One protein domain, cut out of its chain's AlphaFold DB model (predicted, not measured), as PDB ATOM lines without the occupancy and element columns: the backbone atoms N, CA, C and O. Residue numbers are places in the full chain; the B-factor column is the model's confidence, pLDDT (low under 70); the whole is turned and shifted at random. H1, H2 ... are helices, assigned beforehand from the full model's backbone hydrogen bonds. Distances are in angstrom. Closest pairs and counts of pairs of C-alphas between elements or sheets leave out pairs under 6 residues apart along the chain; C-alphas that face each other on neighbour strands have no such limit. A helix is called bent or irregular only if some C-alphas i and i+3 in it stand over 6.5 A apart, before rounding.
ATOM      1  N   ALA A   4     173.345 143.284 191.090       63.53
ATOM      2  CA  ALA A   4     173.016 142.299 190.058       63.53
ATOM      3  C   ALA A   4     172.870 140.864 190.609       63.53
ATOM      4  O   ALA A   4     171.958 140.139 190.224       63.53
ATOM      5  N   LEU A   5     173.732 140.474 191.555       67.94
ATOM      6  CA  LEU A   5     173.703 139.150 192.192       67.94
ATOM      7  C   LEU A   5     172.482 138.989 193.105       67.94
ATOM      8  O   LEU A   5     171.950 137.891 193.243       67.94
ATOM      9  N   GLU A   6     172.031 140.082 193.720       64.62
ATOM     10  CA  GLU A   6     170.806 140.103 194.517       64.62
ATOM     11  C   GLU A   6     169.573 139.908 193.626       64.62
ATOM     12  O   GLU A   6     168.759 139.028 193.899       64.62
ATOM     13  N   THR A   7     169.477 140.633 192.507       67.31
ATOM     14  CA  THR A   7     168.393 140.459 191.530       67.31
ATOM     15  C   THR A   7     168.328 139.033 190.978       67.31
ATOM     16  O   THR A   7     167.246 138.445 190.939       67.31
ATOM     17  N   GLU A   8     169.463 138.436 190.605       67.00
ATOM     18  CA  GLU A   8     169.509 137.047 190.126       67.00
ATOM     19  C   GLU A   8     169.004 136.048 191.178       67.00
ATOM     20  O   GLU A   8     168.181 135.184 190.867       67.00
ATOM     21  N   LEU A   9     169.432 136.186 192.439       71.12
ATOM     22  CA  LEU A   9     168.983 135.319 193.534       71.12
ATOM     23  C   LEU A   9     167.476 135.436 193.786       71.12
ATOM     24  O   LEU A   9     166.805 134.419 193.982       71.12
ATOM     25  N   VAL A  10     166.930 136.654 193.754       69.38
ATOM     26  CA  VAL A  10     165.492 136.898 193.944       69.38
ATOM     27  C   VAL A  10     164.678 136.291 192.795       69.38
ATOM     28  O   VAL A  10     163.628 135.688 193.031       69.38
ATOM     29  N   LEU A  11     165.170 136.376 191.559       69.88
ATOM     30  CA  LEU A  11     164.522 135.765 190.395       69.88
ATOM     31  C   LEU A  11     164.540 134.235 190.455       69.88
ATOM     32  O   LEU A  11     163.514 133.598 190.209       69.88
ATOM     33  N   VAL A  12     165.672 133.637 190.837       73.00
ATOM     34  CA  VAL A  12     165.774 132.189 191.069       73.00
ATOM     35  C   VAL A  12     164.801 131.760 192.166       73.00
ATOM     36  O   VAL A  12     164.097 130.761 192.014       73.00
ATOM     37  N   PHE A  13     164.696 132.536 193.244       73.31
ATOM     38  CA  PHE A  13     163.743 132.272 194.315       73.31
ATOM     39  C   PHE A  13     162.285 132.327 193.824       73.31
ATOM     40  O   PHE A  13     161.517 131.401 194.093       73.31
ATOM     41  N   ALA A  14     161.910 133.340 193.035       72.19
ATOM     42  CA  ALA A  14     160.577 133.436 192.431       72.19
ATOM     43  C   ALA A  14     160.273 132.242 191.509       72.19
ATOM     44  O   ALA A  14     159.186 131.662 191.568       72.19
ATOM     45  N   ALA A  15     161.249 131.838 190.693       70.50
ATOM     46  CA  ALA A  15     161.132 130.696 189.796       70.50
ATOM     47  C   ALA A  15     160.937 129.377 190.563       70.50
ATOM     48  O   ALA A  15     160.080 128.572 190.197       70.50
ATOM     49  N   LEU A  16     161.669 129.174 191.662       75.50
ATOM     50  CA  LEU A  16     161.515 128.005 192.533       75.50
ATOM     51  C   LEU A  16     160.144 127.973 193.220       75.50
ATOM     52  O   LEU A  16     159.532 126.908 193.311       75.50
ATOM     53  N   LEU A  17     159.630 129.126 193.660       75.50
ATOM     54  CA  LEU A  17     158.282 129.228 194.224       75.50
ATOM     55  C   LEU A  17     157.205 128.888 193.187       75.50
ATOM     56  O   LEU A  17     156.293 128.114 193.485       75.50
ATOM     57  N   ALA A  18     157.326 129.405 191.961       72.69
ATOM     58  CA  ALA A  18     156.411 129.087 190.865       72.69
ATOM     59  C   ALA A  18     156.468 127.596 190.488       72.69
ATOM     60  O   ALA A  18     155.434 126.952 190.309       72.69
ATOM     61  N   PHE A  19     157.672 127.023 190.438       72.44
ATOM     62  CA  PHE A  19     157.883 125.599 190.200       72.44
ATOM     63  C   PHE A  19     157.209 124.738 191.280       72.44
ATOM     64  O   PHE A  19     156.436 123.828 190.967       72.44
ATOM     65  N   ALA A  20     157.437 125.059 192.557       73.75
ATOM     66  CA  ALA A  20     156.815 124.369 193.683       73.75
ATOM     67  C   ALA A  20     155.283 124.497 193.663       73.75
ATOM     68  O   ALA A  20     154.578 123.522 193.934       73.75
ATOM     69  N   ALA A  21     154.763 125.669 193.289       76.25
ATOM     70  CA  ALA A  21     153.333 125.897 193.142       76.25
ATOM     71  C   ALA A  21     152.706 124.974 192.089       76.25
ATOM     72  O   ALA A  21     151.676 124.352 192.351       76.25
ATOM     73  N   ILE A  22     153.344 124.829 190.925       73.38
ATOM     74  CA  ILE A  22     152.862 123.940 189.861       73.38
ATOM     75  C   ILE A  22     152.870 122.486 190.342       73.38
ATOM     76  O   ILE A  22     151.852 121.804 190.240       73.38
ATOM     77  N   LEU A  23     153.963 122.011 190.944       74.44
ATOM     78  CA  LEU A  23     154.024 120.640 191.461       74.44
ATOM     79  C   LEU A  23     152.920 120.346 192.486       74.44
ATOM     80  O   LEU A  23     152.246 119.318 192.396       74.44
ATOM     81  N   LEU A  24     152.702 121.258 193.436       74.88
ATOM     82  CA  LEU A  24     151.670 121.106 194.461       74.88
ATOM     83  C   LEU A  24     150.253 121.194 193.887       74.88
ATOM     84  O   LEU A  24     149.377 120.444 194.318       74.88
ATOM     85  N   GLY A  25     150.026 122.043 192.880       72.50
ATOM     86  CA  GLY A  25     148.725 122.187 192.227       72.50
ATOM     87  C   GLY A  25     148.303 120.930 191.464       72.50
ATOM     88  O   GLY A  25     147.123 120.582 191.436       72.50
ATOM     89  N   PHE A  26     149.270 120.203 190.901       75.62
ATOM     90  CA  PHE A  26     149.033 118.946 190.189       75.62
ATOM     91  C   PHE A  26     149.147 117.698 191.078       75.62
ATOM     92  O   PHE A  26     148.803 116.601 190.631       75.62
ATOM     93  N   LEU A  27     149.551 117.839 192.346       78.00
ATOM     94  CA  LEU A  27     149.680 116.729 193.295       78.00
ATOM     95  C   LEU A  27     148.411 115.859 193.415       78.00
ATOM     96  O   LEU A  27     148.557 114.634 193.425       78.00
ATOM     97  N   PRO A  28     147.177 116.412 193.460       73.12
ATOM     98  CA  PRO A  28     145.965 115.592 193.512       73.12
ATOM     99  C   PRO A  28     145.813 114.685 192.283       73.12
ATOM    100  O   PRO A  28     145.493 113.506 192.423       73.12
ATOM    101  N   ILE A  29     146.126 115.202 191.090       72.56
ATOM    102  CA  ILE A  29     146.074 114.447 189.829       72.56
ATOM    103  C   ILE A  29     147.156 113.373 189.819       72.56
ATOM    104  O   ILE A  29     146.881 112.227 189.477       72.56
ATOM    105  N   LEU A  30     148.377 113.717 190.236       74.25
ATOM    106  CA  LEU A  30     149.484 112.766 190.308       74.25
ATOM    107  C   LEU A  30     149.182 111.627 191.285       74.25
ATOM    108  O   LEU A  30     149.413 110.469 190.943       74.25
ATOM    109  N   ARG A  31     148.604 111.922 192.458       76.56
ATOM    110  CA  ARG A  31     148.138 110.894 193.403       76.56
ATOM    111  C   ARG A  31     147.016 110.058 192.800       76.56
ATOM    112  O   ARG A  31     147.070 108.837 192.894       76.56
ATOM    113  N   HIS A  32     146.031 110.681 192.157       74.06
ATOM    114  CA  HIS A  32     144.934 109.956 191.521       74.06
ATOM    115  C   HIS A  32     145.446 108.992 190.441       74.06
ATOM    116  O   HIS A  32     145.138 107.805 190.471       74.06
ATOM    117  N   VAL A  33     146.305 109.460 189.537       74.69
ATOM    118  CA  VAL A  33     146.914 108.622 188.498       74.69
ATOM    119  C   VAL A  33     147.807 107.550 189.126       74.69
ATOM    120  O   VAL A  33     147.764 106.407 188.692       74.69
ATOM    121  N   TRP A  34     148.570 107.848 190.178       75.44
ATOM    122  CA  TRP A  34     149.396 106.843 190.855       75.44
ATOM    123  C   TRP A  34     148.574 105.688 191.444       75.44
ATOM    124  O   TRP A  34     148.932 104.529 191.257       75.44
ATOM    125  N   PHE A  35     147.466 105.994 192.128       75.94
ATOM    126  CA  PHE A  35     146.638 104.980 192.789       75.94
ATOM    127  C   PHE A  35     145.662 104.265 191.849       75.94
ATOM    128  O   PHE A  35     145.345 103.103 192.091       75.94
ATOM    129  N   TYR A  36     145.182 104.935 190.796       70.88
ATOM    130  CA  TYR A  36     144.107 104.423 189.937       70.88
ATOM    131  C   TYR A  36     144.531 104.137 188.487       70.88
ATOM    132  O   TYR A  36     143.738 103.577 187.731       70.88
ATOM    133  N   SER A  37     145.752 104.484 188.056       63.53
ATOM    134  CA  SER A  37     146.202 104.130 186.703       63.53
ATOM    135  C   SER A  37     146.646 102.673 186.605       63.53
ATOM    136  O   SER A  37     147.384 102.154 187.435       63.53
ATOM    137  N   VAL A  38     146.240 102.022 185.514       59.31
ATOM    138  CA  VAL A  38     146.587 100.623 185.208       59.31
ATOM    139  C   VAL A  38     148.026 100.491 184.671       59.31
ATOM    140  O   VAL A  38     148.572  99.396 184.591       59.31
ATOM    141  N   SER A  39     148.685 101.599 184.303       76.25
ATOM    142  CA  SER A  39     149.974 101.578 183.602       76.25
ATOM    143  C   SER A  39     150.959 102.611 184.139       76.25
ATOM    144  O   SER A  39     150.712 103.817 184.079       76.25
ATOM    145  N   ARG A  40     152.156 102.141 184.524       77.25
ATOM    146  CA  ARG A  40     153.308 102.992 184.885       77.25
ATOM    147  C   ARG A  40     153.666 104.006 183.792       77.25
ATOM    148  O   ARG A  40     154.181 105.074 184.103       77.25
ATOM    149  N   ARG A  41     153.365 103.700 182.521       78.88
ATOM    150  CA  ARG A  41     153.592 104.618 181.391       78.88
ATOM    151  C   ARG A  41     152.657 105.824 181.440       78.88
ATOM    152  O   ARG A  41     153.087 106.919 181.104       78.88
ATOM    153  N   MET A  42     151.414 105.644 181.888       71.56
ATOM    154  CA  MET A  42     150.450 106.742 182.006       71.56
ATOM    155  C   MET A  42     150.836 107.692 183.143       71.56
ATOM    156  O   MET A  42     150.831 108.903 182.948       71.56
ATOM    157  N   PHE A  43     151.274 107.158 184.288       73.56
ATOM    158  CA  PHE A  43     151.854 107.977 185.355       73.56
ATOM    159  C   PHE A  43     153.098 108.744 184.883       73.56
ATOM    160  O   PHE A  43     153.175 109.953 185.083       73.56
ATOM    161  N   ALA A  44     154.034 108.070 184.204       78.38
ATOM    162  CA  ALA A  44     155.232 108.715 183.665       78.38
ATOM    163  C   ALA A  44     154.897 109.826 182.655       78.38
ATOM    164  O   ALA A  44     155.517 110.885 182.693       78.38
ATOM    165  N   ALA A  45     153.892 109.623 181.797       79.88
ATOM    166  CA  ALA A  45     153.434 110.632 180.847       79.88
ATOM    167  C   ALA A  45     152.834 111.861 181.550       79.88
ATOM    168  O   ALA A  45     153.210 112.987 181.235       79.88
ATOM    169  N   VAL A  46     151.954 111.662 182.538       72.94
ATOM    170  CA  VAL A  46     151.364 112.772 183.310       72.94
ATOM    171  C   VAL A  46     152.444 113.524 184.089       72.94
ATOM    172  O   VAL A  46     152.470 114.752 184.069       72.94
ATOM    173  N   LEU A  47     153.373 112.805 184.723       79.44
ATOM    174  CA  LEU A  47     154.502 113.411 185.422       79.44
ATOM    175  C   LEU A  47     155.384 114.230 184.470       79.44
ATOM    176  O   LEU A  47     155.747 115.354 184.804       79.44
ATOM    177  N   ALA A  48     155.687 113.709 183.277       80.50
ATOM    178  CA  ALA A  48     156.468 114.422 182.269       80.50
ATOM    179  C   ALA A  48     155.776 115.714 181.804       80.50
ATOM    180  O   ALA A  48     156.440 116.737 181.667       80.50
ATOM    181  N   VAL A  49     154.449 115.701 181.625       74.25
ATOM    182  CA  VAL A  49     153.672 116.909 181.293       74.25
ATOM    183  C   VAL A  49     153.741 117.940 182.422       74.25
ATOM    184  O   VAL A  49     154.003 119.111 182.157       74.25
ATOM    185  N   VAL A  50     153.556 117.523 183.679       71.12
ATOM    186  CA  VAL A  50     153.627 118.430 184.841       71.12
ATOM    187  C   VAL A  50     155.023 119.037 184.983       71.12
ATOM    188  O   VAL A  50     155.148 120.244 185.178       71.12
ATOM    189  N   LEU A  51     156.074 118.226 184.835       74.50
ATOM    190  CA  LEU A  51     157.456 118.705 184.849       74.50
ATOM    191  C   LEU A  51     157.731 119.662 183.686       74.50
ATOM    192  O   LEU A  51     158.339 120.706 183.896       74.50
ATOM    193  N   GLY A  52     157.240 119.352 182.484       73.50
ATOM    194  CA  GLY A  52     157.355 120.225 181.318       73.50
ATOM    195  C   GLY A  52     156.701 121.589 181.539       73.50
ATOM    196  O   GLY A  52     157.321 122.609 181.261       73.50
ATOM    197  N   LEU A  53     155.492 121.623 182.111       68.94
ATOM    198  CA  LEU A  53     154.810 122.869 182.480       68.94
ATOM    199  C   LEU A  53     155.586 123.660 183.540       68.94
ATOM    200  O   LEU A  53     155.706 124.879 183.433       68.94
ATOM    201  N   ALA A  54     156.139 122.975 184.542       67.19
ATOM    202  CA  ALA A  54     156.916 123.612 185.599       67.19
ATOM    203  C   ALA A  54     158.223 124.222 185.059       67.19
ATOM    204  O   ALA A  54     158.549 125.362 185.381       67.19
ATOM    205  N   VAL A  55     158.930 123.507 184.179       71.94
ATOM    206  CA  VAL A  55     160.124 124.019 183.488       71.94
ATOM    207  C   VAL A  55     159.761 125.176 182.558       71.94
ATOM    208  O   VAL A  55     160.442 126.197 182.572       71.94
ATOM    209  N   ALA A  56     158.672 125.069 181.793       69.06
ATOM    210  CA  ALA A  56     158.213 126.139 180.912       69.06
ATOM    211  C   ALA A  56     157.899 127.428 181.686       69.06
ATOM    212  O   ALA A  56     158.241 128.509 181.218       69.06
ATOM    213  N   ALA A  57     157.317 127.330 182.886       63.94
ATOM    214  CA  ALA A  57     157.083 128.487 183.747       63.94
ATOM    215  C   ALA A  57     158.392 129.148 184.214       63.94
ATOM    216  O   ALA A  57     158.501 130.371 184.183       63.94
ATOM    217  N   VAL A  58     159.403 128.354 184.584       65.19
ATOM    218  CA  VAL A  58     160.741 128.862 184.941       65.19
ATOM    219  C   VAL A  58     161.400 129.559 183.748       65.19
ATOM    220  O   VAL A  58     161.910 130.670 183.886       65.19
ATOM    221  N   VAL A  59     161.347 128.941 182.565       67.94
ATOM    222  CA  VAL A  59     161.887 129.520 181.327       67.94
ATOM    223  C   VAL A  59     161.160 130.814 180.971       67.94
ATOM    224  O   VAL A  59     161.814 131.788 180.621       67.94
ATOM    225  N   LEU A  60     159.833 130.862 181.105       64.25
ATOM    226  CA  LEU A  60     159.044 132.067 180.851       64.25
ATOM    227  C   LEU A  60     159.483 133.226 181.759       64.25
ATOM    228  O   LEU A  60     159.660 134.336 181.271       64.25
ATOM    229  N   VAL A  61     159.700 132.968 183.055       62.16
ATOM    230  CA  VAL A  61     160.208 133.977 184.004       62.16
ATOM    231  C   VAL A  61     161.601 134.453 183.596       62.16
ATOM    232  O   VAL A  61     161.848 135.653 183.562       62.16
ATOM    233  N   TYR A  62     162.494 133.532 183.235       64.00
ATOM    234  CA  TYR A  62     163.855 133.867 182.810       64.00
ATOM    235  C   TYR A  62     163.884 134.687 181.509       64.00
ATOM    236  O   TYR A  62     164.565 135.706 181.421       64.00
ATOM    237  N   VAL A  63     163.105 134.285 180.501       62.44
ATOM    238  CA  VAL A  63     163.032 134.966 179.199       62.44
ATOM    239  C   VAL A  63     162.353 136.331 179.321       62.44
ATOM    240  O   VAL A  63     162.807 137.282 178.697       62.44
ATOM    241  N   ALA A  64     161.321 136.469 180.157       59.16
ATOM    242  CA  ALA A  64     160.658 137.754 180.387       59.16
ATOM    243  C   ALA A  64     161.561 138.799 181.066       59.16
ATOM    244  O   ALA A  64     161.314 139.994 180.927       59.16
ATOM    245  N   VAL A  65     162.596 138.364 181.794       58.94
ATOM    246  CA  VAL A  65     163.636 139.254 182.336       58.94
ATOM    247  C   VAL A  65     164.630 139.664 181.249       58.94
ATOM    248  O   VAL A  65     165.116 140.791 181.258       58.94
ATOM    249  N   ALA A  66     164.926 138.765 180.308       58.94
ATOM    250  CA  ALA A  66     165.892 139.001 179.239       58.94
ATOM    251  C   ALA A  66     165.335 139.850 178.082       58.94
ATOM    252  O   ALA A  66     166.094 140.587 177.456       58.94
ATOM    253  N   ASP A  67     164.033 139.756 177.790       58.12
ATOM    254  CA  ASP A  67     163.402 140.443 176.662       58.12
ATOM    255  C   ASP A  67     161.976 140.946 177.014       58.12
ATOM    256  O   ASP A  67     161.066 140.137 177.254       58.12
ATOM    257  N   PRO A  68     161.744 142.278 177.005       56.84
ATOM    258  CA  PRO A  68     160.445 142.898 177.282       56.84
ATOM    259  C   PRO A  68     159.295 142.429 176.379       56.84
ATOM    260  O   PRO A  68     158.135 142.646 176.717       56.84
ATOM    261  N   ALA A  69     159.558 141.797 175.230       59.50
ATOM    262  CA  ALA A  69     158.500 141.291 174.354       59.50
ATOM    263  C   ALA A  69     157.757 140.073 174.948       59.50
ATOM    264  O   ALA A  69     156.550 139.918 174.748       59.50
ATOM    265  N   TYR A  70     158.442 139.240 175.739       55.84
ATOM    266  CA  TYR A  70     157.872 138.042 176.386       55.84
ATOM    267  C   TYR A  70     157.272 138.330 177.773       55.84
ATOM    268  O   TYR A  70     156.810 137.431 178.475       55.84
ATOM    269  N   PHE A  71     157.242 139.608 178.143       62.28
ATOM    270  CA  PHE A  71     156.743 140.170 179.394       62.28
ATOM    271  C   PHE A  71     155.211 140.173 179.504       62.28
ATOM    272  O   PHE A  71     154.642 140.099 180.597       62.28
ATOM    273  N   LEU A  72     154.529 140.239 178.356       63.94
ATOM    274  CA  LEU A  72     153.085 140.447 178.257       63.94
ATOM    275  C   LEU A  72     152.237 139.414 179.034       63.94
ATOM    276  O   LEU A  72     151.313 139.827 179.735       63.94
ATOM    277  N   PRO A  73     152.522 138.095 178.977       63.41
ATOM    278  CA  PRO A  73     151.703 137.090 179.656       63.41
ATOM    279  C   PRO A  73     151.802 137.179 181.184       63.41
ATOM    280  O   PRO A  73     150.798 137.038 181.881       63.41
ATOM    281  N   ILE A  74     153.001 137.444 181.710       63.47
ATOM    282  CA  ILE A  74     153.253 137.540 183.155       63.47
ATOM    283  C   ILE A  74     152.588 138.794 183.725       63.47
ATOM    284  O   ILE A  74     151.924 138.738 184.766       63.47
ATOM    285  N   VAL A  75     152.707 139.916 183.011       65.94
ATOM    286  CA  VAL A  75     151.996 141.151 183.347       65.94
ATOM    287  C   VAL A  75     150.495 140.941 183.301       65.94
ATOM    288  O   VAL A  75     149.819 141.326 184.245       65.94
ATOM    289  N   ALA A  76     149.960 140.302 182.261       67.31
ATOM    290  CA  ALA A  76     148.522 140.093 182.130       67.31
ATOM    291  C   ALA A  76     147.940 139.305 183.315       67.31
ATOM    292  O   ALA A  76     146.926 139.714 183.884       67.31
ATOM    293  N   VAL A  77     148.604 138.221 183.737       66.25
ATOM    294  CA  VAL A  77     148.186 137.435 184.912       66.25
ATOM    295  C   VAL A  77     148.277 138.272 186.187       66.25
ATOM    296  O   VAL A  77     147.330 138.301 186.973       66.25
ATOM    297  N   THR A  78     149.386 138.986 186.380       67.44
ATOM    298  CA  THR A  78     149.607 139.788 187.589       67.44
ATOM    299  C   THR A  78     148.608 140.935 187.686       67.44
ATOM    300  O   THR A  78     147.950 141.086 188.709       67.44
ATOM    301  N   VAL A  79     148.437 141.707 186.613       69.19
ATOM    302  CA  VAL A  79     147.484 142.819 186.522       69.19
ATOM    303  C   VAL A  79     146.058 142.317 186.726       69.19
ATOM    304  O   VAL A  79     145.313 142.906 187.505       69.19
ATOM    305  N   GLY A  80     145.683 141.202 186.092       70.94
ATOM    306  CA  GLY A  80     144.360 140.600 186.257       70.94
ATOM    307  C   GLY A  80     144.075 140.201 187.707       70.94
ATOM    308  O   GLY A  80     143.043 140.580 188.263       70.94
ATOM    309  N   LEU A  81     145.013 139.497 188.350       68.25
ATOM    310  CA  LEU A  81     144.907 139.140 189.769       68.25
ATOM    311  C   LEU A  81     144.852 140.384 190.656       68.25
ATOM    312  O   LEU A  81     144.061 140.432 191.600       68.25
ATOM    313  N   ARG A  82     145.653 141.403 190.342       71.81
ATOM    314  CA  ARG A  82     145.768 142.603 191.162       71.81
ATOM    315  C   ARG A  82     144.527 143.486 191.096       71.81
ATOM    316  O   ARG A  82     144.084 143.968 192.130       71.81
ATOM    317  N   ILE A  83     143.914 143.613 189.923       75.00
ATOM    318  CA  ILE A  83     142.651 144.340 189.757       75.00
ATOM    319  C   ILE A  83     141.489 143.575 190.402       75.00
ATOM    320  O   ILE A  83     140.636 144.179 191.048       75.00
ATOM    321  N   ALA A  84     141.447 142.246 190.256       70.12
ATOM    322  CA  ALA A  84     140.334 141.445 190.761       70.12
ATOM    323  C   ALA A  84     140.371 141.256 192.286       70.12
ATOM    324  O   ALA A  84     139.319 141.255 192.929       70.12
ATOM    325  N   SER A  85     141.560 141.082 192.874       68.94
ATOM    326  CA  SER A  85     141.718 140.659 194.272       68.94
ATOM    327  C   SER A  85     141.003 141.543 195.311       68.94
ATOM    328  O   SER A  85     140.337 140.969 196.181       68.94
ATOM    329  N   PRO A  86     141.001 142.891 195.220       73.94
ATOM    330  CA  PRO A  86     140.372 143.743 196.229       73.94
ATOM    331  C   PRO A  86     138.846 143.592 196.275       73.94
ATOM    332  O   PRO A  86     138.247 143.567 197.353       73.94
ATOM    333  N   ALA A  87     138.206 143.384 195.121       73.31
ATOM    334  CA  ALA A  87     136.761 143.170 195.040       73.31
ATOM    335  C   ALA A  87     136.324 141.875 195.748       73.31
ATOM    336  O   ALA A  87     135.199 141.761 196.231       73.31
ATOM    337  N   LEU A  88     137.217 140.892 195.857       70.06
ATOM    338  CA  LEU A  88     136.925 139.621 196.521       70.06
ATOM    339  C   LEU A  88     137.206 139.649 198.008       70.06
ATOM    340  O   LEU A  88     136.500 138.966 198.752       70.06
ATOM    341  N   VAL A  89     138.185 140.449 198.441       72.38
ATOM    342  CA  VAL A  89     138.313 140.817 199.857       72.38
ATOM    343  C   VAL A  89     136.996 141.423 200.316       72.38
ATOM    344  O   VAL A  89     136.416 140.949 201.292       72.38
ATOM    345  N   TYR A  90     136.471 142.385 199.551       74.56
ATOM    346  CA  TYR A  90     135.172 142.984 199.822       74.56
ATOM    347  C   TYR A  90     134.040 141.947 199.847       74.56
ATOM    348  O   TYR A  90     133.358 141.822 200.863       74.56
ATOM    349  N   ALA A  91     133.879 141.151 198.783       71.50
ATOM    350  CA  ALA A  91     132.814 140.150 198.696       71.50
ATOM    351  C   ALA A  91     132.852 139.142 199.857       71.50
ATOM    352  O   ALA A  91     131.813 138.756 200.381       71.50
ATOM    353  N   ARG A  92     134.044 138.736 200.306       73.19
ATOM    354  CA  ARG A  92     134.193 137.769 201.400       73.19
ATOM    355  C   ARG A  92     133.926 138.377 202.772       73.19
ATOM    356  O   ARG A  92     133.362 137.705 203.634       73.19
ATOM    357  N   VAL A  93     134.340 139.625 202.982       72.25
ATOM    358  CA  VAL A  93     134.009 140.379 204.197       72.25
ATOM    359  C   VAL A  93     132.498 140.607 204.259       72.25
ATOM    360  O   VAL A  93     131.895 140.362 205.299       72.25
ATOM    361  N   ARG A  94     131.862 140.938 203.132       74.75
ATOM    362  CA  ARG A  94     130.405 141.016 203.029       74.75
ATOM    363  C   ARG A  94     129.730 139.688 203.357       74.75
ATOM    364  O   ARG A  94     128.996 139.642 204.335       74.75
ATOM    365  N   ASP A  95     130.045 138.601 202.646       76.56
ATOM    366  CA  ASP A  95     129.455 137.263 202.866       76.56
ATOM    367  C   ASP A  95     129.482 136.835 204.350       76.56
ATOM    368  O   ASP A  95     128.608 136.110 204.825       76.56
ATOM    369  N   ARG A  96     130.506 137.267 205.097       71.69
ATOM    370  CA  ARG A  96     130.700 136.928 206.511       71.69
ATOM    371  C   ARG A  96     129.883 137.799 207.472       71.69
ATOM    372  O   ARG A  96     129.535 137.310 208.545       71.69
ATOM    373  N   PHE A  97     129.636 139.063 207.131       75.19
ATOM    374  CA  PHE A  97     129.160 140.081 208.072       75.19
ATOM    375  C   PHE A  97     127.873 140.809 207.641       75.19
ATOM    376  O   PHE A  97     127.337 141.562 208.454       75.19
ATOM    377  N   ASP A  98     127.330 140.560 206.441       66.94
ATOM    378  CA  ASP A  98     126.145 141.260 205.889       66.94
ATOM    379  C   ASP A  98     124.884 141.116 206.767       66.94
ATOM    380  O   ASP A  98     123.966 141.927 206.717       66.94
ATOM    381  N   THR A  99     124.835 140.094 207.625       66.69
ATOM    382  CA  THR A  99     123.712 139.839 208.544       66.69
ATOM    383  C   THR A  99     123.823 140.569 209.886       66.69
ATOM    384  O   THR A  99     122.916 140.478 210.713       66.69
ATOM    385  N   THR A 100     124.917 141.297 210.139       69.62
ATOM    386  CA  THR A 100     125.135 141.991 211.417       69.62
ATOM    387  C   THR A 100     124.795 143.477 211.339       69.62
ATOM    388  O   THR A 100     125.159 144.173 210.398       69.62
ATOM    389  N   ARG A 101     124.173 144.013 212.400       67.31
ATOM    390  CA  ARG A 101     123.882 145.456 212.559       67.31
ATOM    391  C   ARG A 101     125.145 146.335 212.479       67.31
ATOM    392  O   ARG A 101     125.061 147.526 212.204       67.31
ATOM    393  N   SER A 102     126.308 145.728 212.700       75.00
ATOM    394  CA  SER A 102     127.641 146.328 212.626       75.00
ATOM    395  C   SER A 102     128.178 146.481 211.197       75.00
ATOM    396  O   SER A 102     129.235 147.089 211.016       75.00
ATOM    397  N   TRP A 103     127.484 145.944 210.186       80.88
ATOM    398  CA  TRP A 103     127.951 145.928 208.799       80.88
ATOM    399  C   TRP A 103     128.247 147.327 208.255       80.88
ATOM    400  O   TRP A 103     129.277 147.521 207.621       80.88
ATOM    401  N   SER A 104     127.428 148.334 208.573       76.62
ATOM    402  CA  SER A 104     127.657 149.713 208.117       76.62
ATOM    403  C   SER A 104     128.976 150.301 208.631       76.62
ATOM    404  O   SER A 104     129.682 150.977 207.886       76.62
ATOM    405  N   VAL A 105     129.340 150.012 209.886       81.50
ATOM    406  CA  VAL A 105     130.609 150.463 210.481       81.50
ATOM    407  C   VAL A 105     131.777 149.697 209.866       81.50
ATOM    408  O   VAL A 105     132.766 150.301 209.460       81.50
ATOM    409  N   LEU A 106     131.646 148.375 209.731       80.44
ATOM    410  CA  LEU A 106     132.680 147.542 209.121       80.44
ATOM    411  C   LEU A 106     132.926 147.926 207.655       80.44
ATOM    412  O   LEU A 106     134.071 148.021 207.230       80.44
ATOM    413  N   ARG A 107     131.868 148.222 206.900       79.19
ATOM    414  CA  ARG A 107     131.937 148.704 205.518       79.19
ATOM    415  C   ARG A 107     132.683 150.031 205.415       79.19
ATOM    416  O   ARG A 107     133.504 150.183 204.516       79.19
ATOM    417  N   ALA A 108     132.449 150.965 206.339       81.62
ATOM    418  CA  ALA A 108     133.199 152.219 206.385       81.62
ATOM    419  C   ALA A 108     134.692 151.982 206.672       81.62
ATOM    420  O   ALA A 108     135.541 152.564 206.002       81.62
ATOM    421  N   VAL A 109     135.017 151.077 207.603       83.69
ATOM    422  CA  VAL A 109     136.405 150.693 207.917       83.69
ATOM    423  C   VAL A 109     137.091 150.032 206.716       83.69
ATOM    424  O   VAL A 109     138.217 150.389 206.384       83.69
ATOM    425  N   VAL A 110     136.412 149.111 206.028       81.12
ATOM    426  CA  VAL A 110     136.927 148.444 204.820       81.12
ATOM    427  C   VAL A 110     137.151 149.453 203.692       81.12
ATOM    428  O   VAL A 110     138.213 149.449 203.072       81.12
ATOM    429  N   GLY A 111     136.193 150.355 203.461       79.81
ATOM    430  CA  GLY A 111     136.320 151.416 202.461       79.81
ATOM    431  C   GLY A 111     137.485 152.363 202.756       79.81
ATOM    432  O   GLY A 111     138.258 152.677 201.855       79.81
ATOM    433  N   LEU A 112     137.667 152.756 204.021       84.62
ATOM    434  CA  LEU A 112     138.817 153.555 204.447       84.62
ATOM    435  C   LEU A 112     140.133 152.795 204.241       84.62
ATOM    436  O   LEU A 112     141.093 153.375 203.745       84.62
ATOM    437  N   GLY A 113     140.163 151.493 204.537       80.56
ATOM    438  CA  GLY A 113     141.310 150.629 204.254       80.56
ATOM    439  C   GLY A 113     141.700 150.627 202.773       80.56
ATOM    440  O   GLY A 113     142.873 150.802 202.454       80.56
ATOM    441  N   PHE A 114     140.730 150.513 201.861       80.12
ATOM    442  CA  PHE A 114     140.995 150.576 200.417       80.12
ATOM    443  C   PHE A 114     141.563 151.930 199.986       80.12
ATOM    444  O   PHE A 114     142.504 151.968 199.198       80.12
ATOM    445  N   LEU A 115     141.037 153.035 200.523       82.56
ATOM    446  CA  LEU A 115     141.550 154.375 200.225       82.56
ATOM    447  C   LEU A 115     142.965 154.593 200.763       82.56
ATOM    448  O   LEU A 115     143.786 155.191 200.073       82.56
ATOM    449  N   VAL A 116     143.269 154.095 201.964       81.81
ATOM    450  CA  VAL A 116     144.622 154.162 202.537       81.81
ATOM    451  C   VAL A 116     145.608 153.386 201.664       81.81
ATOM    452  O   VAL A 116     146.657 153.919 201.316       81.81
ATOM    453  N   LEU A 117     145.257 152.164 201.251       78.06
ATOM    454  CA  LEU A 117     146.096 151.346 200.367       78.06
ATOM    455  C   LEU A 117     146.275 151.995 198.987       78.06
ATOM    456  O   LEU A 117     147.390 152.048 198.475       78.06
ATOM    457  N   ALA A 118     145.213 152.570 198.417       76.56
ATOM    458  CA  ALA A 118     145.302 153.352 197.185       76.56
ATOM    459  C   ALA A 118     146.224 154.574 197.347       76.56
ATOM    460  O   ALA A 118     147.056 154.830 196.482       76.56
ATOM    461  N   GLY A 119     146.122 155.298 198.464       76.12
ATOM    462  CA  GLY A 119     146.980 156.443 198.776       76.12
ATOM    463  C   GLY A 119     148.459 156.070 198.889       76.12
ATOM    464  O   GLY A 119     149.305 156.780 198.345       76.12
ATOM    465  N   ILE A 120     148.771 154.930 199.517       78.31
ATOM    466  CA  ILE A 120     150.135 154.381 199.576       78.31
ATOM    467  C   ILE A 120     150.660 154.107 198.162       78.31
ATOM    468  O   ILE A 120     151.771 154.504 197.835       78.31
ATOM    469  N   LEU A 121     149.848 153.514 197.283       73.38
ATOM    470  CA  LEU A 121     150.275 153.239 195.909       73.38
ATOM    471  C   LEU A 121     150.440 154.502 195.061       73.38
ATOM    472  O   LEU A 121     151.330 154.545 194.218       73.38
ATOM    473  N   VAL A 122     149.623 155.538 195.275       77.19
ATOM    474  CA  VAL A 122     149.831 156.848 194.632       77.19
ATOM    475  C   VAL A 122     151.179 157.435 195.044       77.19
ATOM    476  O   VAL A 122     151.917 157.924 194.189       77.19
ATOM    477  N   TYR A 123     151.509 157.360 196.336       77.62
ATOM    478  CA  TYR A 123     152.804 157.794 196.848       77.62
ATOM    479  C   TYR A 123     153.950 156.988 196.225       77.62
ATOM    480  O   TYR A 123     154.875 157.587 195.682       77.62
ATOM    481  N   ASP A 124     153.849 155.656 196.206       73.44
ATOM    482  CA  ASP A 124     154.874 154.779 195.631       73.44
ATOM    483  C   ASP A 124     155.079 155.057 194.127       73.44
ATOM    484  O   ASP A 124     156.216 155.180 193.677       73.44
ATOM    485  N   VAL A 125     154.007 155.245 193.343       70.94
ATOM    486  CA  VAL A 125     154.099 155.596 191.909       70.94
ATOM    487  C   VAL A 125     154.795 156.943 191.700       70.94
ATOM    488  O   VAL A 125     155.665 157.052 190.834       70.94
ATOM    489  N   ALA A 126     154.432 157.965 192.479       76.31
ATOM    490  CA  ALA A 126     155.070 159.278 192.397       76.31
ATOM    491  C   ALA A 126     156.559 159.203 192.770       76.31
ATOM    492  O   ALA A 126     157.397 159.835 192.124       76.31
ATOM    493  N   LEU A 127     156.892 158.383 193.768       76.44
ATOM    494  CA  LEU A 127     158.259 158.179 194.221       76.44
ATOM    495  C   LEU A 127     159.105 157.465 193.160       76.44
ATOM    496  O   LEU A 127     160.183 157.957 192.822       76.44
ATOM    497  N   PHE A 128     158.586 156.392 192.555       70.50
ATOM    498  CA  PHE A 128     159.240 155.709 191.436       70.50
ATOM    499  C   PHE A 128     159.466 156.650 190.248       70.50
ATOM    500  O   PHE A 128     160.551 156.660 189.671       70.50
ATOM    501  N   ALA A 129     158.477 157.486 189.911       72.19
ATOM    502  CA  ALA A 129     158.605 158.478 188.842       72.19
ATOM    503  C   ALA A 129     159.677 159.544 189.139       72.19
ATOM    504  O   ALA A 129     160.268 160.098 188.213       72.19
ATOM    505  N   SER A 130     159.953 159.810 190.419       77.06
ATOM    506  CA  SER A 130     161.011 160.721 190.873       77.06
ATOM    507  C   SER A 130     162.386 160.061 191.059       77.06
ATOM    508  O   SER A 130     163.347 160.751 191.390       77.06
ATOM    509  N   GLY A 131     162.500 158.743 190.843       70.94
ATOM    510  CA  GLY A 131     163.737 157.977 191.037       70.94
ATOM    511  C   GLY A 131     164.047 157.604 192.494       70.94
ATOM    512  O   GLY A 131     165.179 157.230 192.788       70.94
ATOM    513  N   GLY A 132     163.077 157.726 193.405       66.25
ATOM    514  CA  GLY A 132     163.214 157.335 194.811       66.25
ATOM    515  C   GLY A 132     162.789 155.888 195.090       66.25
ATOM    516  O   GLY A 132     162.083 155.271 194.292       66.25
ATOM    517  N   GLU A 133     163.191 155.358 196.249       63.72
ATOM    518  CA  GLU A 133     162.847 154.002 196.708       63.72
ATOM    519  C   GLU A 133     161.761 154.031 197.801       63.72
ATOM    520  O   GLU A 133     161.909 154.762 198.787       63.72
ATOM    521  N   PRO A 134     160.659 153.269 197.660       61.53
ATOM    522  CA  PRO A 134     159.552 153.300 198.613       61.53
ATOM    523  C   PRO A 134     159.898 152.647 199.955       61.53
ATOM    524  O   PRO A 134     160.769 151.784 200.068       61.53
ATOM    525  N   ALA A 135     159.165 153.038 201.001       61.41
ATOM    526  CA  ALA A 135     159.331 152.484 202.340       61.41
ATOM    527  C   ALA A 135     158.826 151.028 202.397       61.41
ATOM    528  O   ALA A 135     157.623 150.771 202.449       61.41
ATOM    529  N   GLY A 136     159.757 150.068 202.447       60.25
ATOM    530  CA  GLY A 136     159.472 148.646 202.216       60.25
ATOM    531  C   GLY A 136     158.389 147.998 203.095       60.25
ATOM    532  O   GLY A 136     157.730 147.066 202.651       60.25
ATOM    533  N   ILE A 137     158.139 148.477 204.318       56.53
ATOM    534  CA  ILE A 137     157.188 147.829 205.247       56.53
ATOM    535  C   ILE A 137     155.729 147.966 204.775       56.53
ATOM    536  O   ILE A 137     154.952 147.009 204.874       56.53
ATOM    537  N   ALA A 138     155.347 149.135 204.251       58.88
ATOM    538  CA  ALA A 138     153.981 149.386 203.787       58.88
ATOM    539  C   ALA A 138     153.692 148.618 202.489       58.88
ATOM    540  O   ALA A 138     152.667 147.940 202.383       58.88
ATOM    541  N   THR A 139     154.642 148.640 201.554       66.50
ATOM    542  CA  THR A 139     154.558 147.934 200.274       66.50
ATOM    543  C   THR A 139     154.518 146.413 200.475       66.50
ATOM    544  O   THR A 139     153.683 145.740 199.878       66.50
ATOM    545  N   VAL A 140     155.331 145.849 201.379       66.69
ATOM    546  CA  VAL A 140     155.310 144.401 201.679       66.69
ATOM    547  C   VAL A 140     153.991 143.971 202.328       66.69
ATOM    548  O   VAL A 140     153.439 142.927 201.980       66.69
ATOM    549  N   SER A 141     153.448 144.774 203.247       64.75
ATOM    550  CA  SER A 141     152.171 144.465 203.907       64.75
ATOM    551  C   SER A 141     151.007 144.433 202.910       64.75
ATOM    552  O   SER A 141     150.170 143.530 202.958       64.75
ATOM    553  N   GLU A 142     150.979 145.374 201.966       73.19
ATOM    554  CA  GLU A 142     149.990 145.425 200.884       73.19
ATOM    555  C   GLU A 142     150.119 144.227 199.929       73.19
ATOM    556  O   GLU A 142     149.128 143.541 199.649       73.19
ATOM    557  N   GLN A 143     151.346 143.897 199.519       72.00
ATOM    558  CA  GLN A 143     151.646 142.739 198.674       72.00
ATOM    559  C   GLN A 143     151.201 141.414 199.305       72.00
ATOM    560  O   GLN A 143     150.654 140.555 198.611       72.00
ATOM    561  N   LEU A 144     151.368 141.247 200.621       71.38
ATOM    562  CA  LEU A 144     150.926 140.047 201.340       71.38
ATOM    563  C   LEU A 144     149.400 139.914 201.374       71.38
ATOM    564  O   LEU A 144     148.872 138.825 201.132       71.38
ATOM    565  N   VAL A 145     148.677 141.008 201.630       70.81
ATOM    566  CA  VAL A 145     147.203 141.012 201.616       70.81
ATOM    567  C   VAL A 145     146.679 140.620 200.234       70.81
ATOM    568  O   VAL A 145     145.753 139.809 200.119       70.81
ATOM    569  N   MET A 146     147.292 141.134 199.170       71.69
ATOM    570  CA  MET A 146     146.923 140.759 197.806       71.69
ATOM    571  C   MET A 146     147.308 139.327 197.466       71.69
ATOM    572  O   MET A 146     146.505 138.633 196.845       71.69
ATOM    573  N   ALA A 147     148.485 138.859 197.889       75.44
ATOM    574  CA  ALA A 147     148.902 137.487 197.648       75.44
ATOM    575  C   ALA A 147     147.882 136.510 198.250       75.44
ATOM    576  O   ALA A 147     147.373 135.642 197.547       75.44
ATOM    577  N   LEU A 148     147.472 136.733 199.502       75.75
ATOM    578  CA  LEU A 148     146.426 135.943 200.160       75.75
ATOM    579  C   LEU A 148     145.090 135.990 199.403       75.75
ATOM    580  O   LEU A 148     144.412 134.972 199.248       75.75
ATOM    581  N   SER A 149     144.716 137.163 198.898       70.88
ATOM    582  CA  SER A 149     143.468 137.371 198.155       70.88
ATOM    583  C   SER A 149     143.478 136.673 196.788       70.88
ATOM    584  O   SER A 149     142.496 136.035 196.398       70.88
ATOM    585  N   ALA A 150     144.610 136.718 196.084       73.31
ATOM    586  CA  ALA A 150     144.848 135.975 194.853       73.31
ATOM    587  C   ALA A 150     144.862 134.457 195.102       73.31
ATOM    588  O   ALA A 150     144.301 133.694 194.313       73.31
ATOM    589  N   SER A 151     145.409 133.992 196.228       78.06
ATOM    590  CA  SER A 151     145.354 132.570 196.580       78.06
ATOM    591  C   SER A 151     143.918 132.086 196.773       78.06
ATOM    592  O   SER A 151     143.537 131.034 196.259       78.06
ATOM    593  N   VAL A 152     143.087 132.886 197.449       76.38
ATOM    594  CA  VAL A 152     141.653 132.601 197.617       76.38
ATOM    595  C   VAL A 152     140.943 132.478 196.265       76.38
ATOM    596  O   VAL A 152     140.086 131.606 196.111       76.38
ATOM    597  N   LEU A 153     141.288 133.324 195.288       72.00
ATOM    598  CA  LEU A 153     140.752 133.266 193.925       72.00
ATOM    599  C   LEU A 153     141.062 131.955 193.228       72.00
ATOM    600  O   LEU A 153     140.151 131.290 192.735       72.00
ATOM    601  N   ILE A 154     142.344 131.599 193.208       72.94
ATOM    602  CA  ILE A 154     142.841 130.396 192.544       72.94
ATOM    603  C   ILE A 154     142.156 129.166 193.145       72.94
ATOM    604  O   ILE A 154     141.638 128.321 192.416       72.94
ATOM    605  N   VAL A 155     142.048 129.110 194.475       76.50
ATOM    606  CA  VAL A 155     141.347 128.029 195.178       76.50
ATOM    607  C   VAL A 155     139.856 128.009 194.842       76.50
ATOM    608  O   VAL A 155     139.307 126.940 194.589       76.50
ATOM    609  N   ARG A 156     139.177 129.165 194.813       74.50
ATOM    610  CA  ARG A 156     137.754 129.241 194.435       74.50
ATOM    611  C   ARG A 156     137.521 128.764 193.004       74.50
ATOM    612  O   ARG A 156     136.537 128.073 192.758       74.50
ATOM    613  N   MET A 157     138.401 129.127 192.076       73.12
ATOM    614  CA  MET A 157     138.316 128.685 190.687       73.12
ATOM    615  C   MET A 157     138.524 127.171 190.590       73.12
ATOM    616  O   MET A 157     137.682 126.479 190.022       73.12
ATOM    617  N   ALA A 158     139.547 126.638 191.261       71.44
ATOM    618  CA  ALA A 158     139.770 125.196 191.357       71.44
ATOM    619  C   ALA A 158     138.567 124.452 191.977       71.44
ATOM    620  O   ALA A 158     138.194 123.379 191.509       71.44
ATOM    621  N   ALA A 159     137.907 125.043 192.980       73.81
ATOM    622  CA  ALA A 159     136.696 124.501 193.602       73.81
ATOM    623  C   ALA A 159     135.476 124.448 192.687       73.81
ATOM    624  O   ALA A 159     134.690 123.506 192.790       73.81
ATOM    625  N   ARG A 160     135.328 125.415 191.779       74.38
ATOM    626  CA  ARG A 160     134.254 125.401 190.776       74.38
ATOM    627  C   ARG A 160     134.467 124.311 189.732       74.38
ATOM    628  O   ARG A 160     133.515 123.623 189.385       74.38
ATOM    629  N   GLU A 161     135.704 124.135 189.282       71.00
ATOM    630  CA  GLU A 161     136.062 123.130 188.274       71.00
ATOM    631  C   GLU A 161     136.027 121.700 188.835       71.00
ATOM    632  O   GLU A 161     135.710 120.747 188.123       71.00
ATOM    633  N   ARG A 162     136.349 121.521 190.126       66.06
ATOM    634  CA  ARG A 162     136.494 120.193 190.752       66.06
ATOM    635  C   ARG A 162     135.759 120.066 192.088       66.06
ATOM    636  O   ARG A 162     136.374 119.773 193.115       66.06
ATOM    637  N   PRO A 163     134.421 120.184 192.101       63.28
ATOM    638  CA  PRO A 163     133.635 120.174 193.337       63.28
ATOM    639  C   PRO A 163     133.693 118.835 194.097       63.28
ATOM    640  O   PRO A 163     133.421 118.792 195.295       63.28
ATOM    641  N   ARG A 164     134.055 117.734 193.419       62.09
ATOM    642  CA  ARG A 164     134.098 116.370 193.983       62.09
ATOM    643  C   ARG A 164     135.457 115.958 194.564       62.09
ATOM    644  O   ARG A 164     135.506 114.976 195.297       62.09
ATOM    645  N   GLU A 165     136.538 116.701 194.309       62.31
ATOM    646  CA  GLU A 165     137.889 116.416 194.850       62.31
ATOM    647  C   GLU A 165     138.086 116.974 196.280       62.31
ATOM    648  O   GLU A 165     139.201 117.107 196.778       62.31
ATOM    649  N   SER A 166     136.991 117.280 196.984       55.41
ATOM    650  CA  SER A 166     136.957 118.188 198.136       55.41
ATOM    651  C   SER A 166     137.595 117.696 199.443       55.41
ATOM    652  O   SER A 166     137.565 118.419 200.439       55.41
ATOM    653  N   LYS A 167     138.159 116.485 199.473       60.88
ATOM    654  CA  LYS A 167     138.661 115.870 200.712       60.88
ATOM    655  C   LYS A 167     140.052 116.359 201.131       60.88
ATOM    656  O   LYS A 167     140.356 116.308 202.315       60.88
ATOM    657  N   GLU A 168     140.868 116.878 200.209       67.88
ATOM    658  CA  GLU A 168     142.221 117.373 200.514       67.88
ATOM    659  C   GLU A 168     142.545 118.660 199.725       67.88
ATOM    660  O   GLU A 168     143.214 118.629 198.697       67.88
ATOM    661  N   TRP A 169     142.084 119.819 200.213       74.56
ATOM    662  CA  TRP A 169     142.342 121.130 199.582       74.56
ATOM    663  C   TRP A 169     143.725 121.719 199.882       74.56
ATOM    664  O   TRP A 169     144.122 122.698 199.250       74.56
ATOM    665  N   TRP A 170     144.452 121.163 200.852       77.94
ATOM    666  CA  TRP A 170     145.725 121.724 201.304       77.94
ATOM    667  C   TRP A 170     146.777 121.863 200.181       77.94
ATOM    668  O   TRP A 170     147.430 122.903 200.165       77.94
ATOM    669  N   PRO A 171     146.920 120.946 199.192       77.38
ATOM    670  CA  PRO A 171     147.904 121.117 198.120       77.38
ATOM    671  C   PRO A 171     147.538 122.273 197.189       77.38
ATOM    672  O   PRO A 171     148.406 123.035 196.777       77.38
ATOM    673  N   VAL A 172     146.241 122.439 196.906       78.12
ATOM    674  CA  VAL A 172     145.714 123.524 196.069       78.12
ATOM    675  C   VAL A 172     145.899 124.871 196.765       78.12
ATOM    676  O   VAL A 172     146.321 125.834 196.131       78.12
ATOM    677  N   TRP A 173     145.649 124.938 198.076       80.50
ATOM    678  CA  TRP A 173     145.925 126.129 198.881       80.50
ATOM    679  C   TRP A 173     147.410 126.480 198.901       80.50
ATOM    680  O   TRP A 173     147.762 127.622 198.616       80.50
ATOM    681  N   SER A 174     148.282 125.512 199.187       79.00
ATOM    682  CA  SER A 174     149.729 125.735 199.207       79.00
ATOM    683  C   SER A 174     150.246 126.185 197.840       79.00
ATOM    684  O   SER A 174     151.015 127.138 197.763       79.00
ATOM    685  N   ALA A 175     149.770 125.571 196.755       77.81
ATOM    686  CA  ALA A 175     150.090 125.982 195.394       77.81
ATOM    687  C   ALA A 175     149.654 127.421 195.105       77.81
ATOM    688  O   ALA A 175     150.437 128.223 194.605       77.81
ATOM    689  N   ALA A 176     148.420 127.767 195.466       77.56
ATOM    690  CA  ALA A 176     147.869 129.097 195.262       77.56
ATOM    691  C   ALA A 176     148.618 130.180 196.061       77.56
ATOM    692  O   ALA A 176     148.785 131.295 195.569       77.56
ATOM    693  N   VAL A 177     149.078 129.865 197.275       80.69
ATOM    694  CA  VAL A 177     149.898 130.767 198.103       80.69
ATOM    695  C   VAL A 177     151.286 130.943 197.513       80.69
ATOM    696  O   VAL A 177     151.718 132.075 197.326       80.69
ATOM    697  N   LEU A 178     151.962 129.854 197.153       77.69
ATOM    698  CA  LEU A 178     153.297 129.920 196.557       77.69
ATOM    699  C   LEU A 178     153.285 130.656 195.214       77.69
ATOM    700  O   LEU A 178     154.155 131.487 194.966       77.69
ATOM    701  N   PHE A 179     152.268 130.411 194.384       76.62
ATOM    702  CA  PHE A 179     152.075 131.119 193.122       76.62
ATOM    703  C   PHE A 179     151.848 132.613 193.358       76.62
ATOM    704  O   PHE A 179     152.515 133.451 192.756       76.62
ATOM    705  N   ALA A 180     150.938 132.960 194.269       74.88
ATOM    706  CA  ALA A 180     150.666 134.353 194.574       74.88
ATOM    707  C   ALA A 180     151.905 135.053 195.151       74.88
ATOM    708  O   ALA A 180     152.241 136.139 194.709       74.88
ATOM    709  N   VAL A 181     152.652 134.428 196.060       75.25
ATOM    710  CA  VAL A 181     153.887 135.008 196.611       75.25
ATOM    711  C   VAL A 181     154.931 135.227 195.511       75.25
ATOM    712  O   VAL A 181     155.522 136.304 195.443       75.25
ATOM    713  N   ALA A 182     155.117 134.263 194.606       71.12
ATOM    714  CA  ALA A 182     156.066 134.390 193.501       71.12
ATOM    715  C   ALA A 182     155.763 135.609 192.612       71.12
ATOM    716  O   ALA A 182     156.654 136.412 192.345       71.12
ATOM    717  N   PHE A 183     154.504 135.773 192.194       68.25
ATOM    718  CA  PHE A 183     154.117 136.774 191.190       68.25
ATOM    719  C   PHE A 183     153.632 138.112 191.769       68.25
ATOM    720  O   PHE A 183     153.693 139.131 191.088       68.25
ATOM    721  N   VAL A 184     153.163 138.132 193.019       69.50
ATOM    722  CA  VAL A 184     152.581 139.314 193.688       69.50
ATOM    723  C   VAL A 184     153.558 139.919 194.707       69.50
ATOM    724  O   VAL A 184     153.433 141.088 195.049       69.50
ATOM    725  N   VAL A 185     154.559 139.177 195.185       69.88
ATOM    726  CA  VAL A 185     155.510 139.691 196.192       69.88
ATOM    727  C   VAL A 185     156.927 139.738 195.629       69.88
ATOM    728  O   VAL A 185     157.543 140.797 195.567       69.88
ATOM    729  N   VAL A 186     157.442 138.599 195.165       69.38
ATOM    730  CA  VAL A 186     158.870 138.461 194.839       69.38
ATOM    731  C   VAL A 186     159.220 139.083 193.485       69.38
ATOM    732  O   VAL A 186     160.167 139.860 193.385       69.38
ATOM    733  N   LEU A 187     158.452 138.779 192.437       68.38
ATOM    734  CA  LEU A 187     158.745 139.262 191.085       68.38
ATOM    735  C   LEU A 187     158.680 140.800 190.940       68.38
ATOM    736  O   LEU A 187     159.581 141.364 190.319       68.38
ATOM    737  N   PRO A 188     157.695 141.508 191.533       67.00
ATOM    738  CA  PRO A 188     157.659 142.968 191.491       67.00
ATOM    739  C   PRO A 188     158.803 143.655 192.238       67.00
ATOM    740  O   PRO A 188     159.161 144.773 191.881       67.00
ATOM    741  N   TYR A 189     159.367 143.000 193.257       67.00
ATOM    742  CA  TYR A 189     160.538 143.497 193.978       67.00
ATOM    743  C   TYR A 189     161.817 143.375 193.137       67.00
ATOM    744  O   TYR A 189     162.667 144.258 193.164       67.00
ATOM    745  N   ALA A 190     161.949 142.299 192.358       65.06
ATOM    746  CA  ALA A 190     163.163 142.012 191.597       65.06
ATOM    747  C   ALA A 190     163.342 142.874 190.339       65.06
ATOM    748  O   ALA A 190     164.469 143.076 189.893       65.06
ATOM    749  N   VAL A 191     162.246 143.331 189.724       65.62
ATOM    750  CA  VAL A 191     162.272 143.944 188.388       65.62
ATOM    751  C   VAL A 191     161.658 145.352 188.432       65.62
ATOM    752  O   VAL A 191     160.434 145.478 188.509       65.62
ATOM    753  N   PRO A 192     162.458 146.429 188.300       62.28
ATOM    754  CA  PRO A 192     161.973 147.814 188.387       62.28
ATOM    755  C   PRO A 192     160.876 148.164 187.370       62.28
ATOM    756  O   PRO A 192     159.924 148.873 187.689       62.28
ATOM    757  N   VAL A 193     160.959 147.615 186.151       63.38
ATOM    758  CA  VAL A 193     159.925 147.774 185.108       63.38
ATOM    759  C   VAL A 193     158.582 147.182 185.554       63.38
ATOM    760  O   VAL A 193     157.518 147.686 185.194       63.38
ATOM    761  N   PHE A 194     158.618 146.133 186.377       66.31
ATOM    762  CA  PHE A 194     157.428 145.511 186.938       66.31
ATOM    763  C   PHE A 194     156.823 146.379 188.041       66.31
ATOM    764  O   PHE A 194     155.607 146.488 188.095       66.31
ATOM    765  N   ALA A 195     157.638 147.056 188.857       66.81
ATOM    766  CA  ALA A 195     157.183 147.835 190.010       66.81
ATOM    767  C   ALA A 195     156.142 148.916 189.659       66.81
ATOM    768  O   ALA A 195     155.137 149.040 190.359       66.81
ATOM    769  N   ILE A 196     156.319 149.643 188.549       65.62
ATOM    770  CA  ILE A 196     155.395 150.715 188.129       65.62
ATOM    771  C   ILE A 196     154.055 150.142 187.653       65.62
ATOM    772  O   ILE A 196     152.994 150.563 188.115       65.62
ATOM    773  N   ILE A 197     154.088 149.160 186.746       67.94
ATOM    774  CA  ILE A 197     152.877 148.505 186.214       67.94
ATOM    775  C   ILE A 197     152.134 147.783 187.334       67.94
ATOM    776  O   ILE A 197     150.903 147.821 187.428       67.94
ATOM    777  N   TYR A 198     152.901 147.156 188.217       69.69
ATOM    778  CA  TYR A 198     152.415 146.559 189.433       69.69
ATOM    779  C   TYR A 198     151.676 147.640 190.237       69.69
ATOM    780  O   TYR A 198     150.457 147.537 190.366       69.69
ATOM    781  N   ALA A 199     152.342 148.693 190.716       69.44
ATOM    782  CA  ALA A 199     151.722 149.718 191.560       69.44
ATOM    783  C   ALA A 199     150.475 150.361 190.919       69.44
ATOM    784  O   ALA A 199     149.440 150.491 191.578       69.44
ATOM    785  N   ALA A 200     150.521 150.655 189.617       70.56
ATOM    786  CA  ALA A 200     149.382 151.180 188.866       70.56
ATOM    787  C   ALA A 200     148.182 150.214 188.846       70.56
ATOM    788  O   ALA A 200     147.046 150.627 189.074       70.56
ATOM    789  N   SER A 201     148.408 148.915 188.622       72.25
ATOM    790  CA  SER A 201     147.322 147.919 188.642       72.25
ATOM    791  C   SER A 201     146.736 147.698 190.040       72.25
ATOM    792  O   SER A 201     145.536 147.448 190.164       72.25
ATOM    793  N   GLY A 202     147.539 147.863 191.094       69.12
ATOM    794  CA  GLY A 202     147.059 147.867 192.478       69.12
ATOM    795  C   GLY A 202     146.159 149.049 192.767       69.12
ATOM    796  O   GLY A 202     145.063 148.871 193.292       69.12
ATOM    797  N   LEU A 203     146.584 150.244 192.350       75.81
ATOM    798  CA  LEU A 203     145.801 151.464 192.495       75.81
ATOM    799  C   LEU A 203     144.426 151.301 191.842       75.81
ATOM    800  O   LEU A 203     143.403 151.563 192.474       75.81
ATOM    801  N   VAL A 204     144.397 150.790 190.608       76.75
ATOM    802  CA  VAL A 204     143.148 150.491 189.898       76.75
ATOM    803  C   VAL A 204     142.303 149.477 190.673       76.75
ATOM    804  O   VAL A 204     141.117 149.721 190.876       76.75
ATOM    805  N   GLY A 205     142.888 148.376 191.151       72.38
ATOM    806  CA  GLY A 205     142.165 147.353 191.912       72.38
ATOM    807  C   GLY A 205     141.504 147.891 193.185       72.38
ATOM    808  O   GLY A 205     140.318 147.645 193.416       72.38
ATOM    809  N   TRP A 206     142.237 148.659 193.994       78.12
ATOM    810  CA  TRP A 206     141.713 149.239 195.235       78.12
ATOM    811  C   TRP A 206     140.622 150.280 194.971       78.12
ATOM    812  O   TRP A 206     139.595 150.275 195.653       78.12
ATOM    813  N   LEU A 207     140.789 151.123 193.945       77.56
ATOM    814  CA  LEU A 207     139.769 152.093 193.540       77.56
ATOM    815  C   LEU A 207     138.505 151.405 193.016       77.56
ATOM    816  O   LEU A 207     137.402 151.777 193.410       77.56
ATOM    817  N   VAL A 208     138.646 150.372 192.181       77.44
ATOM    818  CA  VAL A 208     137.510 149.584 191.681       77.44
ATOM    819  C   VAL A 208     136.763 148.921 192.837       77.44
ATOM    820  O   VAL A 208     135.539 149.005 192.891       77.44
ATOM    821  N   ALA A 209     137.463 148.316 193.800       72.19
ATOM    822  CA  ALA A 209     136.812 147.721 194.967       72.19
ATOM    823  C   ALA A 209     136.123 148.751 195.865       72.19
ATOM    824  O   ALA A 209     135.034 148.481 196.368       72.19
ATOM    825  N   PHE A 210     136.710 149.938 196.031       77.44
ATOM    826  CA  PHE A 210     136.061 151.043 196.729       77.44
ATOM    827  C   PHE A 210     134.780 151.492 196.014       77.44
ATOM    828  O   PHE A 210     133.738 151.651 196.643       77.44
ATOM    829  N   VAL A 211     134.824 151.623 194.690       80.25
ATOM    830  CA  VAL A 211     133.663 151.974 193.865       80.25
ATOM    831  C   VAL A 211     132.568 150.901 193.942       80.25
ATOM    832  O   VAL A 211     131.400 151.238 194.142       80.25
ATOM    833  N   ILE A 212     132.927 149.615 193.872       79.12
ATOM    834  CA  ILE A 212     131.996 148.494 194.089       79.12
ATOM    835  C   ILE A 212     131.357 148.604 195.476       79.12
ATOM    836  O   ILE A 212     130.135 148.531 195.598       79.12
ATOM    837  N   LEU A 213     132.164 148.851 196.510       80.44
ATOM    838  CA  LEU A 213     131.685 149.054 197.874       80.44
ATOM    839  C   LEU A 213     130.729 150.245 197.976       80.44
ATOM    840  O   LEU A 213     129.814 150.186 198.787       80.44
ATOM    841  N   LEU A 214     130.883 151.317 197.197       79.12
ATOM    842  CA  LEU A 214     129.950 152.453 197.205       79.12
ATOM    843  C   LEU A 214     128.608 152.137 196.530       79.12
ATOM    844  O   LEU A 214     127.568 152.611 196.999       79.12
ATOM    845  N   TRP A 215     128.625 151.355 195.449       76.00
ATOM    846  CA  TRP A 215     127.421 150.992 194.692       76.00
ATOM    847  C   TRP A 215     126.613 149.851 195.293       76.00
ATOM    848  O   TRP A 215     125.436 149.714 194.971       76.00
ATOM    849  N   ASP A 216     127.214 149.069 196.177       69.12
ATOM    850  CA  ASP A 216     126.575 147.936 196.831       69.12
ATOM    851  C   ASP A 216     125.598 148.371 197.942       69.12
ATOM    852  O   ASP A 216     125.846 148.150 199.126       69.12
TER     853      ASP A 216
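This is residues 4 to 216 of the 217 residues of an uncharacterized protein of Euryarchaeota archaeon (UniProt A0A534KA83). The longest helix, H1, is bent and lies beside H2 at one end of a flat slab of helices, while H3, H4 and H7 make a three-helix bundle at the other end. H6 and H5 form a hairpin in the middle, with H6 beside the arm H1a and H5 crossing H3; residues 36 to 41 stick out. The printed part has 213 residues with seven named helices, H1 to H7 in chain order, and no named strand; the class is all helix. It is compact, with a radius of gyration of the C-alphas of 19.3 A, and spans 58 by 50 by 25 A.

Find C-alpha 4 at (173.016, 142.299, 190.058), where H1, residues 4 to 36, begins. By its hydrogen bonds it was assigned as one helix, but it is bent: C-alphas 25 and 28 are 7.3 A apart, and its arms are H1a, residues 4 to 25, 31.6 A, and H1b, residues 28 to 36, 11.9 A. Next come H2, residues 40 to 66, 38.6 A, and H3, residues 68 to 97, 44.0 A. H3 is irregular, with C-alphas 70 and 73 7.0 A apart, and has a kink of 35 degrees near residue 75. H4 is residues 103 to 129, 38.7 A; H5, residues 136 to 161, 37.3 A; H6, residues 170 to 190, 28.5 A, only just irregular, with C-alphas 184 and 187 6.7 A apart. H7, residues 192 to 215, runs 35.3 A to C-alpha 215 at (127.421, 150.992, 194.692).

Start at H1a, which touches H6 at a shallow tilt of 19 degrees, opposite ways; the closest C-alphas, of Ala 21 and Ala 175, are 3.9 A apart. H1b and H2 form a hairpin, closest at Val 33 and Phe 43, with C-alphas 5.9 A apart. H5 and H6 form another, closest at the C-alphas of Ser 151 and Ala 176, 4.5 A. H3 is the hub, touching five helices; with its residues 81 to 89 alone it touches H5, about perpendicular at 82 degrees, closest at the C-alphas of Ser 85 and Ser 149, 5.4 A. H3, H4 and H7 form an up and down bundle, each running against the one before it. H2 and H7 are apart. Every O i to N i+4 pair is within hydrogen-bond range in H1a, H1b, H2, H4 and H5, against 20 of 26 in H3, 13 of 17 in H6 and 18 of 20 in H7.

The two C-alphas farthest apart, of Val 38 and Ser 130, are 62.1 A apart. The printed part has no cut and no long link. Its mean pLDDT is 71.6, and 77 residues are under 70, among them residues 56 to 79 and 183 to 199.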